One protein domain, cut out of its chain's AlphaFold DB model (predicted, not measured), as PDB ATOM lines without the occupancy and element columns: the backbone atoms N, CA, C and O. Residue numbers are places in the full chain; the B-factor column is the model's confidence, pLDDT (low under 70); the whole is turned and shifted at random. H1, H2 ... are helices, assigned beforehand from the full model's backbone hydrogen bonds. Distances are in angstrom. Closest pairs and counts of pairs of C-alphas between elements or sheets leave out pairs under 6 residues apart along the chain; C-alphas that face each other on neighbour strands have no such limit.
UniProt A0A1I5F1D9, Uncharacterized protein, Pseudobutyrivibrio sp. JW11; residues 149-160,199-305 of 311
ATOM      1  N   TRP A 149     173.542 158.552 182.226       84.06
ATOM      2  CA  TRP A 149     173.773 159.910 181.749       84.06
ATOM      3  C   TRP A 149     174.011 159.965 180.230       84.06
ATOM      4  O   TRP A 149     173.382 160.799 179.586       84.06
ATOM      5  N   ILE A 150     174.829 159.074 179.640       84.88
ATOM      6  CA  ILE A 150     175.062 159.031 178.181       84.88
ATOM      7  C   ILE A 150     173.749 158.757 177.462       84.88
ATOM      8  O   ILE A 150     173.383 159.488 176.550       84.88
ATOM      9  N   GLN A 151     172.995 157.748 177.900       85.69
ATOM     10  CA  GLN A 151     171.724 157.395 177.263       85.69
ATOM     11  C   GLN A 151     170.716 158.548 177.330       85.69
ATOM     12  O   GLN A 151     170.048 158.861 176.344       85.69
ATOM     13  N   ARG A 152     170.648 159.233 178.476       89.06
ATOM     14  CA  ARG A 152     169.825 160.433 178.631       89.06
ATOM     15  C   ARG A 152     170.280 161.565 177.709       89.06
ATOM     16  O   ARG A 152     169.435 162.159 177.045       89.06
ATOM     17  N   ALA A 153     171.580 161.842 177.652       91.19
ATOM     18  CA  ALA A 153     172.144 162.877 176.792       91.19
ATOM     19  C   ALA A 153     171.853 162.587 175.315       91.19
ATOM     20  O   ALA A 153     171.362 163.458 174.606       91.19
ATOM     21  N   LEU A 154     172.051 161.345 174.863       90.31
ATOM     22  CA  LEU A 154     171.736 160.927 173.497       90.31
ATOM     23  C   LEU A 154     170.246 161.090 173.172       90.31
ATOM     24  O   LEU A 154     169.913 161.576 172.093       90.31
ATOM     25  N   ALA A 155     169.353 160.755 174.107       91.25
ATOM     26  CA  ALA A 155     167.918 160.964 173.936       91.25
ATOM     27  C   ALA A 155     167.530 162.455 173.894       91.25
ATOM     28  O   ALA A 155     166.575 162.825 173.214       91.25
ATOM     29  N   GLU A 156     168.235 163.324 174.621       93.00
ATOM     30  CA  GLU A 156     168.052 164.778 174.541       93.00
ATOM     31  C   GLU A 156     168.601 165.346 173.224       93.00
ATOM     32  O   GLU A 156     167.940 166.175 172.602       93.00
ATOM     33  N   ILE A 157     169.751 164.854 172.752       92.62
ATOM     34  CA  ILE A 157     170.344 165.211 171.454       92.62
ATOM     35  C   ILE A 157     169.412 164.824 170.303       92.62
ATOM     36  O   ILE A 157     169.230 165.611 169.374       92.62
ATOM     37  N   ASP A 158     168.775 163.654 170.370       90.00
ATOM     38  CA  ASP A 158     167.810 163.222 169.355       90.00
ATOM     39  C   ASP A 158     166.578 164.127 169.293       90.00
ATOM     40  O   ASP A 158     166.013 164.306 168.221       90.00
ATOM     41  N   LYS A 159     166.193 164.772 170.401       89.50
ATOM     42  CA  LYS A 159     165.109 165.770 170.408       89.50
ATOM     43  C   LYS A 159     165.516 167.105 169.782       89.50
ATOM     44  O   LYS A 159     164.639 167.895 169.455       89.50
ATOM     45  N   LEU A 160     166.815 167.369 169.613       83.38
ATOM     46  CA  LEU A 160     167.324 168.557 168.915       83.38
ATOM     47  C   LEU A 160     167.295 168.402 167.388       83.38
ATOM     48  O   LEU A 160     167.780 169.282 166.673       83.38
ATOM     49  N   VAL A 199     186.929 196.084 160.842       66.50
ATOM     50  CA  VAL A 199     187.937 195.020 160.759       66.50
ATOM     51  C   VAL A 199     187.709 194.002 161.881       66.50
ATOM     52  O   VAL A 199     188.062 194.242 163.034       66.50
ATOM     53  N   SER A 200     187.155 192.843 161.528       73.19
ATOM     54  CA  SER A 200     186.995 191.712 162.446       73.19
ATOM     55  C   SER A 200     188.338 191.031 162.761       73.19
ATOM     56  O   SER A 200     189.253 191.060 161.931       73.19
ATOM     57  N   PRO A 201     188.469 190.373 163.929       88.00
ATOM     58  CA  PRO A 201     189.660 189.598 164.256       88.00
ATOM     59  C   PRO A 201     189.868 188.417 163.331       88.00
ATOM     60  O   PRO A 201     188.908 187.824 162.848       88.00
ATOM     61  N   THR A 202     191.114 187.967 163.208       92.88
ATOM     62  CA  THR A 202     191.351 186.590 162.775       92.88
ATOM     63  C   THR A 202     191.031 185.613 163.909       92.88
ATOM     64  O   THR A 202     191.099 185.956 165.096       92.88
ATOM     65  N   PHE A 203     190.738 184.357 163.558       94.75
ATOM     66  CA  PHE A 203     190.562 183.278 164.536       94.75
ATOM     67  C   PHE A 203     191.737 183.197 165.519       94.75
ATOM     68  O   PHE A 203     191.532 183.083 166.725       94.75
ATOM     69  N   GLN A 204     192.969 183.297 165.011       95.56
ATOM     70  CA  GLN A 204     194.179 183.243 165.828       95.56
ATOM     71  C   GLN A 204     194.213 184.383 166.850       95.56
ATOM     72  O   GLN A 204     194.455 184.131 168.029       95.56
ATOM     73  N   GLN A 205     193.945 185.621 166.431       93.56
ATOM     74  CA  GLN A 205     193.965 186.773 167.335       93.56
ATOM     75  C   GLN A 205     192.950 186.613 168.468       93.56
ATOM     76  O   GLN A 205     193.297 186.807 169.633       93.56
ATOM     77  N   MET A 206     191.722 186.207 168.134       91.88
ATOM     78  CA  MET A 206     190.675 186.006 169.133       91.88
ATOM     79  C   MET A 206     190.989 184.832 170.066       91.88
ATOM     80  O   MET A 206     190.857 184.964 171.278       91.88
ATOM     81  N   LEU A 207     191.484 183.714 169.526       95.19
ATOM     82  CA  LEU A 207     191.894 182.553 170.316       95.19
ATOM     83  C   LEU A 207     192.927 182.934 171.384       95.19
ATOM     84  O   LEU A 207     192.757 182.599 172.554       95.19
ATOM     85  N   PHE A 208     193.987 183.653 171.004       94.31
ATOM     86  CA  PHE A 208     195.038 184.037 171.949       94.31
ATOM     87  C   PHE A 208     194.581 185.100 172.951       94.31
ATOM     88  O   PHE A 208     194.992 185.034 174.108       94.31
ATOM     89  N   LEU A 209     193.688 186.011 172.551       89.44
ATOM     90  CA  LEU A 209     193.043 186.937 173.482       89.44
ATOM     91  C   LEU A 209     192.223 186.178 174.538       89.44
ATOM     92  O   LEU A 209     192.296 186.504 175.723       89.44
ATOM     93  N   CYS A 210     191.477 185.145 174.138       89.06
ATOM     94  CA  CYS A 210     190.754 184.281 175.070       89.06
ATOM     95  C   CYS A 210     191.710 183.537 176.014       89.06
ATOM     96  O   CYS A 210     191.498 183.579 177.222       89.06
ATOM     97  N   ILE A 211     192.778 182.914 175.496       91.31
ATOM     98  CA  ILE A 211     193.787 182.206 176.309       91.31
ATOM     99  C   ILE A 211     194.373 183.135 177.381       91.31
ATOM    100  O   ILE A 211     194.396 182.780 178.561       91.31
ATOM    101  N   GLU A 212     194.796 184.340 176.984       88.88
ATOM    102  CA  GLU A 212     195.358 185.342 177.895       88.88
ATOM    103  C   GLU A 212     194.352 185.747 178.979       88.88
ATOM    104  O   GLU A 212     194.674 185.751 180.167       88.88
ATOM    105  N   ARG A 213     193.103 186.036 178.594       81.81
ATOM    106  CA  ARG A 213     192.057 186.482 179.526       81.81
ATOM    107  C   ARG A 213     191.585 185.407 180.488       81.81
ATOM    108  O   ARG A 213     191.196 185.721 181.611       81.81
ATOM    109  N   MET A 214     191.631 184.155 180.059       82.06
ATOM    110  CA  MET A 214     191.358 183.010 180.917       82.06
ATOM    111  C   MET A 214     192.531 182.679 181.846       82.06
ATOM    112  O   MET A 214     192.387 181.816 182.708       82.06
ATOM    113  N   GLY A 215     193.676 183.359 181.701       86.69
ATOM    114  CA  GLY A 215     194.867 183.110 182.506       86.69
ATOM    115  C   GLY A 215     195.496 181.744 182.235       86.69
ATOM    116  O   GLY A 215     196.205 181.227 183.093       86.69
ATOM    117  N   LEU A 216     195.224 181.151 181.069       88.94
ATOM    118  CA  LEU A 216     195.754 179.849 180.686       88.94
ATOM    119  C   LEU A 216     197.157 180.014 180.106       88.94
ATOM    120  O   LEU A 216     197.397 180.846 179.227       88.94
ATOM    121  N   SER A 217     198.095 179.178 180.538       93.25
ATOM    122  CA  SER A 217     199.354 179.034 179.815       93.25
ATOM    123  C   SER A 217     199.119 178.346 178.468       93.25
ATOM    124  O   SER A 217     198.191 177.554 178.288       93.25
ATOM    125  N   ASN A 218     200.027 178.577 177.515       92.25
ATOM    126  CA  ASN A 218     199.998 177.884 176.223       92.25
ATOM    127  C   ASN A 218     199.938 176.354 176.393       92.25
ATOM    128  O   ASN A 218     199.256 175.686 175.623       92.25
ATOM    129  N   GLN A 219     200.651 175.810 177.391       90.69
ATOM    130  CA  GLN A 219     200.707 174.372 177.652       90.69
ATOM    131  C   GLN A 219     199.410 173.813 178.219       90.69
ATOM    132  O   GLN A 219     198.979 172.750 177.781       90.69
ATOM    133  N   GLU A 220     198.795 174.512 179.167       90.56
ATOM    134  CA  GLU A 220     197.490 174.117 179.698       90.56
ATOM    135  C   GLU A 220     196.441 174.127 178.591       90.56
ATOM    136  O   GLU A 220     195.711 173.151 178.438       90.56
ATOM    137  N   PHE A 221     196.433 175.176 177.764       93.56
ATOM    138  CA  PHE A 221     195.473 175.300 176.678       93.56
ATOM    139  C   PHE A 221     195.602 174.176 175.639       93.56
ATOM    140  O   PHE A 221     194.615 173.489 175.382       93.56
ATOM    141  N   TYR A 222     196.785 173.947 175.045       91.62
ATOM    142  CA  TYR A 222     196.881 172.931 173.986       91.62
ATOM    143  C   TYR A 222     196.636 171.515 174.525       91.62
ATOM    144  O   TYR A 222     196.103 170.678 173.802       91.62
ATOM    145  N   LYS A 223     196.961 171.247 175.801       88.56
ATOM    146  CA  LYS A 223     196.616 169.977 176.458       88.56
ATOM    147  C   LYS A 223     195.105 169.842 176.647       88.56
ATOM    148  O   LYS A 223     194.562 168.797 176.312       88.56
ATOM    149  N   ALA A 224     194.428 170.884 177.134       86.19
ATOM    150  CA  ALA A 224     192.978 170.882 177.332       86.19
ATOM    151  C   ALA A 224     192.201 170.765 176.009       86.19
ATOM    152  O   ALA A 224     191.211 170.047 175.936       86.19
ATOM    153  N   ALA A 225     192.680 171.420 174.950       91.31
ATOM    154  CA  ALA A 225     192.084 171.377 173.618       91.31
ATOM    155  C   ALA A 225     192.467 170.124 172.805       91.31
ATOM    156  O   ALA A 225     192.042 169.999 171.661       91.31
ATOM    157  N   TYR A 226     193.286 169.216 173.351       89.88
ATOM    158  CA  TYR A 226     193.796 168.030 172.646       89.88
ATOM    159  C   TYR A 226     194.501 168.400 171.326       89.88
ATOM    160  O   TYR A 226     194.323 167.736 170.312       89.88
ATOM    161  N   ILE A 227     195.284 169.482 171.331       91.94
ATOM    162  CA  ILE A 227     196.017 169.987 170.165       91.94
ATOM    163  C   ILE A 227     197.496 169.625 170.308       91.94
ATOM    164  O   ILE A 227     198.140 169.988 171.296       91.94
ATOM    165  N   ASP A 228     198.063 168.972 169.291       88.25
ATOM    166  CA  ASP A 228     199.503 168.703 169.246       88.25
ATOM    167  C   ASP A 228     200.338 169.998 169.277       88.25
ATOM    168  O   ASP A 228     199.995 171.024 168.678       88.25
ATOM    169  N   ARG A 229     201.505 169.947 169.929       89.06
ATOM    170  CA  ARG A 229     202.391 171.110 170.088       89.06
ATOM    171  C   ARG A 229     202.826 171.711 168.747       89.06
ATOM    172  O   ARG A 229     202.969 172.934 168.662       89.06
ATOM    173  N   LYS A 230     203.038 170.897 167.702       91.62
ATOM    174  CA  LYS A 230     203.400 171.384 166.358       91.62
ATOM    175  C   LYS A 230     202.242 172.157 165.740       91.62
ATOM    176  O   LYS A 230     202.461 173.244 165.207       91.62
ATOM    177  N   LEU A 231     201.017 171.642 165.862       93.19
ATOM    178  CA  LEU A 231     199.821 172.321 165.370       93.19
ATOM    179  C   LEU A 231     199.566 173.625 166.133       93.19
ATOM    180  O   LEU A 231     199.378 174.667 165.509       93.19
ATOM    181  N   PHE A 232     199.660 173.608 167.465       95.75
ATOM    182  CA  PHE A 232     199.546 174.825 168.267       95.75
ATOM    183  C   PHE A 232     200.599 175.869 167.870       95.75
ATOM    184  O   PHE A 232     200.288 177.052 167.740       95.75
ATOM    185  N   SER A 233     201.841 175.445 167.614       93.69
ATOM    186  CA  SER A 233     202.887 176.348 167.127       93.69
ATOM    187  C   SER A 233     202.574 176.921 165.742       93.69
ATOM    188  O   SER A 233     202.887 178.084 165.496       93.69
ATOM    189  N   ALA A 234     201.972 176.139 164.842       94.75
ATOM    190  CA  ALA A 234     201.557 176.616 163.525       94.75
ATOM    191  C   ALA A 234     200.449 177.675 163.632       94.75
ATOM    192  O   ALA A 234     200.539 178.708 162.969       94.75
ATOM    193  N   ILE A 235     199.468 177.459 164.516       96.12
ATOM    194  CA  ILE A 235     198.422 178.446 164.827       96.12
ATOM    195  C   ILE A 235     199.065 179.710 165.408       96.12
ATOM    196  O   ILE A 235     198.811 180.807 164.933       96.12
ATOM    197  N   LYS A 236     199.947 179.572 166.404       95.00
ATOM    198  CA  LYS A 236     200.590 180.706 167.086       95.00
ATOM    199  C   LYS A 236     201.373 181.619 166.141       95.00
ATOM    200  O   LYS A 236     201.366 182.833 166.316       95.00
ATOM    201  N   ASN A 237     202.080 181.031 165.181       94.31
ATOM    202  CA  ASN A 237     203.024 181.756 164.332       94.31
ATOM    203  C   ASN A 237     202.399 182.286 163.031       94.31
ATOM    204  O   ASN A 237     203.080 182.988 162.286       94.31
ATOM    205  N   ASN A 238     201.129 181.978 162.752       94.69
ATOM    206  CA  ASN A 238     200.427 182.445 161.562       94.69
ATOM    207  C   ASN A 238     199.125 183.163 161.952       94.69
ATOM    208  O   ASN A 238     198.145 182.531 162.335       94.69
ATOM    209  N   LYS A 239     199.108 184.495 161.818       91.94
ATOM    210  CA  LYS A 239     197.934 185.326 162.140       91.94
ATOM    211  C   LYS A 239     196.714 184.983 161.286       91.94
ATOM    212  O   LYS A 239     195.600 185.079 161.786       91.94
ATOM    213  N   ASP A 240     196.935 184.535 160.055       92.81
ATOM    214  CA  ASP A 240     195.895 184.172 159.089       92.81
ATOM    215  C   ASP A 240     195.693 182.647 159.035       92.81
ATOM    216  O   ASP A 240     195.250 182.092 158.027       92.81
ATOM    217  N   TYR A 241     196.080 181.930 160.098       94.88
ATOM    218  CA  TYR A 241     195.900 180.486 160.163       94.88
ATOM    219  C   TYR A 241     194.416 180.124 160.103       94.88
ATOM    220  O   TYR A 241     193.650 180.492 160.996       94.88
ATOM    221  N   GLN A 242     194.038 179.326 159.103       94.31
ATOM    222  CA  GLN A 242     192.684 178.800 158.978       94.31
ATOM    223  C   GLN A 242     192.594 177.393 159.586       94.31
ATOM    224  O   GLN A 242     193.087 176.433 158.981       94.31
ATOM    225  N   PRO A 243     191.974 177.223 160.766       96.56
ATOM    226  CA  PRO A 243     191.822 175.907 161.371       96.56
ATOM    227  C   PRO A 243     190.808 175.049 160.607       96.56
ATOM    228  O   PRO A 243     189.873 175.548 159.975       96.56
ATOM    229  N   LYS A 244     190.948 173.725 160.714       96.38
ATOM    230  CA  LYS A 244     189.858 172.799 160.368       96.38
ATOM    231  C   LYS A 244     188.719 172.945 161.379       96.38
ATOM    232  O   LYS A 244     188.951 173.388 162.506       96.38
ATOM    233  N   LYS A 245     187.504 172.532 161.005       96.00
ATOM    234  CA  LYS A 245     186.324 172.625 161.881       96.00
ATOM    235  C   LYS A 245     186.553 171.915 163.214       96.00
ATOM    236  O   LYS A 245     186.254 172.478 164.260       96.00
ATOM    237  N   GLU A 246     187.148 170.724 163.183       94.31
ATOM    238  CA  GLU A 246     187.472 169.945 164.380       94.31
ATOM    239  C   GLU A 246     188.463 170.678 165.291       94.31
ATOM    240  O   GLU A 246     188.262 170.710 166.500       94.31
ATOM    241  N   THR A 247     189.479 171.332 164.717       96.19
ATOM    242  CA  THR A 247     190.448 172.153 165.459       96.19
ATOM    243  C   THR A 247     189.779 173.351 166.121       96.19
ATOM    244  O   THR A 247     190.020 173.612 167.294       96.19
ATOM    245  N   ALA A 248     188.915 174.065 165.394       97.75
ATOM    246  CA  ALA A 248     188.212 175.225 165.933       97.75
ATOM    247  C   ALA A 248     187.260 174.830 167.077       97.75
ATOM    248  O   ALA A 248     187.258 175.470 168.124       97.75
ATOM    249  N   VAL A 249     186.518 173.729 166.914       97.44
ATOM    250  CA  VAL A 249     185.649 173.169 167.960       97.44
ATOM    251  C   VAL A 249     186.454 172.712 169.180       97.44
ATOM    252  O   VAL A 249     186.061 172.993 170.310       97.44
ATOM    253  N   ALA A 250     187.601 172.061 168.977       96.56
ATOM    254  CA  ALA A 250     188.472 171.652 170.074       96.56
ATOM    255  C   ALA A 250     189.022 172.857 170.857       96.56
ATOM    256  O   ALA A 250     189.071 172.811 172.084       96.56
ATOM    257  N   CYS A 251     189.342 173.968 170.179       97.00
ATOM    258  CA  CYS A 251     189.672 175.227 170.851       97.00
ATOM    259  C   CYS A 251     188.509 175.744 171.713       97.00
ATOM    260  O   CYS A 251     188.752 176.170 172.838       97.00
ATOM    261  N   CYS A 252     187.260 175.689 171.229       97.00
ATOM    262  CA  CYS A 252     186.091 176.093 172.020       97.00
ATOM    263  C   CYS A 252     185.949 175.260 173.304       97.00
ATOM    264  O   CYS A 252     185.691 175.823 174.366       97.00
ATOM    265  N   PHE A 253     186.160 173.943 173.218       94.56
ATOM    266  CA  PHE A 253     186.146 173.059 174.387       94.56
ATOM    267  C   PHE A 253     187.328 173.305 175.327       94.56
ATOM    268  O   PHE A 253     187.120 173.436 176.526       94.56
ATOM    269  N   GLY A 254     188.550 173.460 174.808       92.81
ATOM    270  CA  GLY A 254     189.732 173.750 175.630       92.81
ATOM    271  C   GLY A 254     189.678 175.107 176.343       92.81
ATOM    272  O   GLY A 254     190.320 175.287 177.375       92.81
ATOM    273  N   LEU A 255     188.890 176.048 175.815       93.38
ATOM    274  CA  LEU A 255     188.559 177.328 176.447       93.38
ATOM    275  C   LEU A 255     187.281 177.274 177.303       93.38
ATOM    276  O   LEU A 255     186.874 178.303 177.832       93.38
ATOM    277  N   ASN A 256     186.614 176.123 177.440       92.12
ATOM    278  CA  ASN A 256     185.350 175.988 178.173       92.12
ATOM    279  C   ASN A 256     184.294 177.045 177.775       92.12
ATOM    280  O   ASN A 256     183.610 177.609 178.634       92.12
ATOM    281  N   LEU A 257     184.199 177.361 176.478       90.56
ATOM    282  CA  LEU A 257     183.291 178.395 175.984       90.56
ATOM    283  C   LEU A 257     181.837 177.947 176.091       90.56
ATOM    284  O   LEU A 257     181.491 176.833 175.700       90.56
ATOM    285  N   ASN A 258     180.963 178.859 176.517       86.44
ATOM    286  CA  ASN A 258     179.532 178.655 176.335       86.44
ATOM    287  C   ASN A 258     179.168 178.705 174.839       86.44
ATOM    288  O   ASN A 258     179.960 179.120 173.989       86.44
ATOM    289  N   ILE A 259     177.937 178.311 174.515       90.25
ATOM    290  CA  ILE A 259     177.482 178.220 173.124       90.25
ATOM    291  C   ILE A 259     177.576 179.541 172.339       90.25
ATOM    292  O   ILE A 259     178.019 179.515 171.195       90.25
ATOM    293  N   SER A 260     177.221 180.683 172.939       88.06
ATOM    294  CA  SER A 260     177.261 181.991 172.262       88.06
ATOM    295  C   SER A 260     178.692 182.355 171.866       88.06
ATOM    296  O   SER A 260     178.963 182.762 170.737       88.06
ATOM    297  N   ASP A 261     179.632 182.163 172.785       87.56
ATOM    298  CA  ASP A 261     181.022 182.565 172.576       87.56
ATOM    299  C   ASP A 261     181.743 181.593 171.641       87.56
ATOM    300  O   ASP A 261     182.549 181.997 170.799       87.56
ATOM    301  N   ALA A 262     181.397 180.307 171.732       93.62
ATOM    302  CA  ALA A 262     181.846 179.302 170.786       93.62
ATOM    303  C   ALA A 262     181.363 179.615 169.362       93.62
ATOM    304  O   ALA A 262     182.161 179.543 168.433       93.62
ATOM    305  N   GLU A 263     180.099 180.010 169.168       92.88
ATOM    306  CA  GLU A 263     179.569 180.382 167.849       92.88
ATOM    307  C   GLU A 263     180.318 181.564 167.225       92.88
ATOM    308  O   GLU A 263     180.608 181.526 166.026       92.88
ATOM    309  N   LYS A 264     180.692 182.565 168.033       91.75
ATOM    310  CA  LYS A 264     181.508 183.704 167.589       91.75
ATOM    311  C   LYS A 264     182.923 183.277 167.206       91.75
ATOM    312  O   LYS A 264     183.406 183.645 166.141       91.75
ATOM    313  N   LEU A 265     183.592 182.463 168.026       93.69
ATOM    314  CA  LEU A 265     184.939 181.980 167.700       93.69
ATOM    315  C   LEU A 265     184.938 181.074 166.454       93.69
ATOM    316  O   LEU A 265     185.829 181.177 165.611       93.69
ATOM    317  N   LEU A 266     183.923 180.217 166.308       96.62
ATOM    318  CA  LEU A 266     183.731 179.378 165.123       96.62
ATOM    319  C   LEU A 266     183.468 180.216 163.868       96.62
ATOM    320  O   LEU A 266     183.971 179.862 162.802       96.62
ATOM    321  N   GLU A 267     182.755 181.337 163.990       94.69
ATOM    322  CA  GLU A 267     182.529 182.279 162.888       94.69
ATOM    323  C   GLU A 267     183.825 182.818 162.306       94.69
ATOM    324  O   GLU A 267     184.002 182.814 161.089       94.69
ATOM    325  N   LEU A 268     184.748 183.238 163.176       93.00
ATOM    326  CA  LEU A 268     186.053 183.755 162.766       93.00
ATOM    327  C   LEU A 268     186.891 182.683 162.052       93.00
ATOM    328  O   LEU A 268     187.754 183.007 161.241       93.00
ATOM    329  N   ALA A 269     186.626 181.404 162.333       95.38
ATOM    330  CA  ALA A 269     187.183 180.256 161.618       95.38
ATOM    331  C   ALA A 269     186.366 179.842 160.376       95.38
ATOM    332  O   ALA A 269     186.711 178.862 159.714       95.38
ATOM    333  N   GLY A 270     185.293 180.560 160.037       95.56
ATOM    334  CA  GLY A 270     184.440 180.287 158.880       95.56
ATOM    335  C   GLY A 270     183.458 179.127 159.066       95.56
ATOM    336  O   GLY A 270     183.010 178.545 158.078       95.56
ATOM    337  N   TYR A 271     183.117 178.765 160.306       97.56
ATOM    338  CA  TYR A 271     182.230 177.642 160.612       97.56
ATOM    339  C   TYR A 271     180.979 178.058 161.388       97.56
ATOM    340  O   TYR A 271     180.947 179.042 162.121       97.56
ATOM    341  N   ARG A 272     179.939 177.232 161.256       95.94
ATOM    342  CA  ARG A 272     178.712 177.259 162.059       95.94
ATOM    343  C   ARG A 272     178.364 175.844 162.509       95.94
ATOM    344  O   ARG A 272     178.766 174.871 161.861       95.94
ATOM    345  N   LEU A 273     177.600 175.745 163.594       94.44
ATOM    346  CA  LEU A 273     176.976 174.498 164.023       94.44
ATOM    347  C   LEU A 273     175.562 174.423 163.440       94.44
ATOM    348  O   LEU A 273     174.715 175.264 163.724       94.44
ATOM    349  N   SER A 274     175.304 173.425 162.601       93.62
ATOM    350  CA  SER A 274     173.984 173.160 162.040       93.62
ATOM    351  C   SER A 274     173.294 172.032 162.796       93.62
ATOM    352  O   SER A 274     173.740 170.892 162.747       93.62
ATOM    353  N   LEU A 275     172.130 172.295 163.395       91.31
ATOM    354  CA  LEU A 275     171.337 171.247 164.060       91.31
ATOM    355  C   LEU A 275     170.782 170.178 163.092       91.31
ATOM    356  O   LEU A 275     170.243 169.157 163.518       91.31
ATOM    357  N   SER A 276     170.925 170.380 161.779       89.50
ATOM    358  CA  SER A 276     170.629 169.348 160.777       89.50
ATOM    359  C   SER A 276     171.722 168.276 160.675       89.50
ATOM    360  O   SER A 276     171.456 167.173 160.203       89.50
ATOM    361  N   ILE A 277     172.935 168.573 161.150       91.56
ATOM    362  CA  ILE A 277     174.087 167.674 161.117       91.56
ATOM    363  C   ILE A 277     174.218 167.014 162.491       91.56
ATOM    364  O   ILE A 277     174.305 167.684 163.516       91.56
ATOM    365  N   SER A 278     174.242 165.683 162.511       91.00
ATOM    366  CA  SER A 278     174.296 164.893 163.747       91.00
ATOM    367  C   SER A 278     175.544 165.202 164.586       91.00
ATOM    368  O   SER A 278     175.413 165.495 165.774       91.00
ATOM    369  N   TRP A 279     176.718 165.288 163.953       94.56
ATOM    370  CA  TRP A 279     177.955 165.742 164.595       94.56
ATOM    371  C   TRP A 279     177.804 167.123 165.261       94.56
ATOM    372  O   TRP A 279     178.051 167.269 166.457       94.56
ATOM    373  N   ASP A 280     177.315 168.126 164.524       96.81
ATOM    374  CA  ASP A 280     177.143 169.497 165.023       96.81
ATOM    375  C   ASP A 280     176.121 169.582 166.166       96.81
ATOM    376  O   ASP A 280     176.323 170.360 167.097       96.81
ATOM    377  N   ARG A 281     175.046 168.777 166.141       96.12
ATOM    378  CA  ARG A 281     174.082 168.695 167.255       96.12
ATOM    379  C   ARG A 281     174.734 168.223 168.543       96.12
ATOM    380  O   ARG A 281     174.409 168.750 169.603       96.12
ATOM    381  N   ILE A 282     175.619 167.232 168.455       95.56
ATOM    382  CA  ILE A 282     176.330 166.702 169.621       95.56
ATOM    383  C   ILE A 282     177.249 167.790 170.181       95.56
ATOM    384  O   ILE A 282     177.191 168.070 171.375       95.56
ATOM    385  N   ILE A 283     178.003 168.488 169.324       97.19
ATOM    386  CA  ILE A 283     178.849 169.615 169.749       97.19
ATOM    387  C   ILE A 283     178.020 170.732 170.391       97.19
ATOM    388  O   ILE A 283     178.348 171.192 171.484       97.19
ATOM    389  N   TYR A 284     176.921 171.136 169.747       96.44
ATOM    390  CA  TYR A 284     176.000 172.149 170.261       96.44
ATOM    391  C   TYR A 284     175.446 171.756 171.633       96.44
ATOM    392  O   TYR A 284     175.459 172.563 172.561       96.44
ATOM    393  N   TYR A 285     174.980 170.512 171.777       95.44
ATOM    394  CA  TYR A 285     174.469 169.993 173.042       95.44
ATOM    395  C   TYR A 285     175.532 170.056 174.138       95.44
ATOM    396  O   TYR A 285     175.238 170.525 175.238       95.44
ATOM    397  N   CYS A 286     176.759 169.627 173.840       95.50
ATOM    398  CA  CYS A 286     177.852 169.635 174.804       95.50
ATOM    399  C   CYS A 286     178.201 171.058 175.256       95.50
ATOM    400  O   CYS A 286     178.199 171.322 176.456       95.50
ATOM    401  N   LEU A 287     178.394 172.000 174.327       94.06
ATOM    402  CA  LEU A 287     178.676 173.407 174.649       94.06
ATOM    403  C   LEU A 287     177.537 174.059 175.444       94.06
ATOM    404  O   LEU A 287     177.776 174.764 176.422       94.06
ATOM    405  N   LYS A 288     176.283 173.796 175.062       93.19
ATOM    406  CA  LYS A 288     175.098 174.338 175.742       93.19
ATOM    407  C   LYS A 288     174.954 173.841 177.181       93.19
ATOM    408  O   LYS A 288     174.439 174.574 178.020       93.19
ATOM    409  N   ASN A 289     175.378 172.609 177.457       90.31
ATOM    410  CA  ASN A 289     175.293 171.986 178.780       90.31
ATOM    411  C   ASN A 289     176.622 172.019 179.554       90.31
ATOM    412  O   ASN A 289     176.745 171.336 180.569       90.31
ATOM    413  N   CYS A 290     177.606 172.798 179.095       91.19
ATOM    414  CA  CYS A 290     178.926 172.919 179.715       91.19
ATOM    415  C   CYS A 290     179.692 171.583 179.838       91.19
ATOM    416  O   CYS A 290     180.430 171.359 180.799       91.19
ATOM    417  N   ILE A 291     179.505 170.676 178.877       90.94
ATOM    418  CA  ILE A 291     180.235 169.408 178.770       90.94
ATOM    419  C   ILE A 291     181.481 169.666 177.920       90.94
ATOM    420  O   ILE A 291     181.422 169.618 176.692       90.94
ATOM    421  N   TYR A 292     182.595 169.986 178.581       91.19
ATOM    422  CA  TYR A 292     183.826 170.418 177.908       91.19
ATOM    423  C   TYR A 292     184.910 169.344 177.789       91.19
ATOM    424  O   TYR A 292     185.837 169.495 176.999       91.19
ATOM    425  N   ASP A 293     184.798 168.251 178.546       86.56
ATOM    426  CA  ASP A 293     185.744 167.138 178.465       86.56
ATOM    427  C   ASP A 293     185.636 166.451 177.093       86.56
ATOM    428  O   ASP A 293     184.633 165.804 176.781       86.56
ATOM    429  N   ILE A 294     186.673 166.602 176.266       87.69
ATOM    430  CA  ILE A 294     186.712 166.094 174.890       87.69
ATOM    431  C   ILE A 294     186.580 164.567 174.843       87.69
ATOM    432  O   ILE A 294     185.982 164.054 173.895       87.69
ATOM    433  N   ASP A 295     187.059 163.826 175.849       83.00
ATOM    434  CA  ASP A 295     186.851 162.376 175.898       83.00
ATOM    435  C   ASP A 295     185.360 162.054 176.067       83.00
ATOM    436  O   ASP A 295     184.826 161.194 175.368       83.00
ATOM    437  N   VAL A 296     184.658 162.801 176.923       86.19
ATOM    438  CA  VAL A 296     183.209 162.662 177.139       86.19
ATOM    439  C   VAL A 296     182.415 163.053 175.887       86.19
ATOM    440  O   VAL A 296     181.448 162.381 175.519       86.19
ATOM    441  N   VAL A 297     182.829 164.110 175.185       90.19
ATOM    442  CA  VAL A 297     182.228 164.496 173.896       90.19
ATOM    443  C   VAL A 297     182.445 163.396 172.850       90.19
ATOM    444  O   VAL A 297     181.513 163.023 172.137       90.19
ATOM    445  N   ASN A 298     183.654 162.837 172.781       88.81
ATOM    446  CA  ASN A 298     183.990 161.746 171.870       88.81
ATOM    447  C   ASN A 298     183.236 160.452 172.193       88.81
ATOM    448  O   ASN A 298     182.886 159.725 171.267       88.81
ATOM    449  N   GLU A 299     182.921 160.180 173.461       85.06
ATOM    450  CA  GLU A 299     182.025 159.085 173.849       85.06
ATOM    451  C   GLU A 299     180.635 159.251 173.212       85.06
ATOM    452  O   GLU A 299     180.138 158.319 172.578       85.06
ATOM    453  N   LEU A 300     180.034 160.446 173.296       88.62
ATOM    454  CA  LEU A 300     178.728 160.731 172.679       88.62
ATOM    455  C   LEU A 300     178.774 160.633 171.148       88.62
ATOM    456  O   LEU A 300     177.870 160.057 170.539       88.62
ATOM    457  N   LEU A 301     179.829 161.169 170.526       89.44
ATOM    458  CA  LEU A 301     180.053 161.067 169.081       89.44
ATOM    459  C   LEU A 301     180.171 159.604 168.648       89.44
ATOM    460  O   LEU A 301     179.500 159.177 167.709       89.44
ATOM    461  N   TYR A 302     180.975 158.821 169.364       85.00
ATOM    462  CA  TYR A 302     181.203 157.414 169.069       85.00
ATOM    463  C   TYR A 302     179.920 156.580 169.171       85.00
ATOM    464  O   TYR A 302     179.631 155.800 168.264       85.00
ATOM    465  N   GLU A 303     179.122 156.770 170.226       82.69
ATOM    466  CA  GLU A 303     177.840 156.068 170.411       82.69
ATOM    467  C   GLU A 303     176.824 156.391 169.298       82.69
ATOM    468  O   GLU A 303     175.999 155.551 168.939       82.69
ATOM    469  N   LYS A 304     176.907 157.584 168.691       83.31
ATOM    470  CA  LYS A 304     176.104 157.970 167.516       83.31
ATOM    471  C   LYS A 304     176.718 157.552 166.176       83.31
ATOM    472  O   LYS A 304     176.116 157.809 165.136       83.31
ATOM    473  N   GLY A 305     177.872 156.884 166.187       82.38
ATOM    474  CA  GLY A 305     178.591 156.474 164.978       82.38
ATOM    475  C   GLY A 305     179.252 157.634 164.229       82.38
ATOM    476  O   GLY A 305     179.593 157.491 163.057       82.38
TER     477      GLY A 305
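Overview. This is residues 149 to 160 and 199 to 305 of the 311 residues of an uncharacterized protein of Pseudobutyrivibrio sp. JW11 (UniProt A0A1I5F1D9). Eight short helices make a compact cluster round H5, which lies in the middle; the hairpins H5 and H6, and H7 and H8, make the body, with H2, H3 and H4 gathered at one end of the longest axis and H1 at the other, past H7. The helices mostly cross each other instead of running side by side. The printed part has 119 residues, with eight named helices, H1 to H8 in chain order, and no named strand; the class is all helix. The whole is compact, with a radius of gyration of the C-alphas of 14.2 A and spans of 41 by 29 by 23 A.

Along the chain. Find C-alpha 278 at (174.296, 164.893, 163.747); from there H7, residues 278 to 288, runs 15.3 A. H8, residues 294 to 303, follows over 14.1 A and ends with C-alpha 303 at (177.840, 156.068, 170.411). Go back to C-alpha 149 at (173.773, 159.910, 181.749) for H1, residues 149 to 159, 15.4 A long. After the cut come H2, residues 203 to 213, 15.4 A; H3, residues 218 to 224, 10.0 A; H4, residues 229 to 237, 12.1 A; H5, residues 245 to 254, 14.2 A; and H6, residues 259 to 268, 14.5 A.

Arrangement. Start at the two hubs, H7 and H6, which touch three helices each. They touch each other at a steep tilt of 57 degrees, and their closest C-alphas, those of Ile 259 and Leu 287, are 5.2 A apart. H7 and H8 form a helical hairpin at 37 degrees, only just steep; look at C-alphas 282 and 301, their closest, 6.8 A apart. H1 and H7 only just touch, with 3 pairs of C-alphas within 8 A, the closest being Ile 157 and Ile 282 at 6.4 A. H5 and H6 form the other helical hairpin, at 43 degrees, with C-alphas 252 and 262 closest at 5.5 A. H2 touches H6 at C-alphas 203 and 268, their closest, 4.9 A apart. H3 touches H5, about perpendicular at 79 degrees, with C-alphas 224 and 254 closest at 4.7 A. H4 touches no helix but is near H2 and H3. In each of the eight helices, every O i to N i+4 pair is within hydrogen-bond range.

Size, cuts and confidence. The two C-alphas farthest apart, those of Gln 151 and Val 199, are 44.2 A apart. Residues 161 to 198 are not printed, and C-alphas 160 and 199 stand 34.5 A apart across this cut. Of the links that are printed whole, no link is long. The mean pLDDT of the printed part is 91.3, and one residue, 199, is under 70.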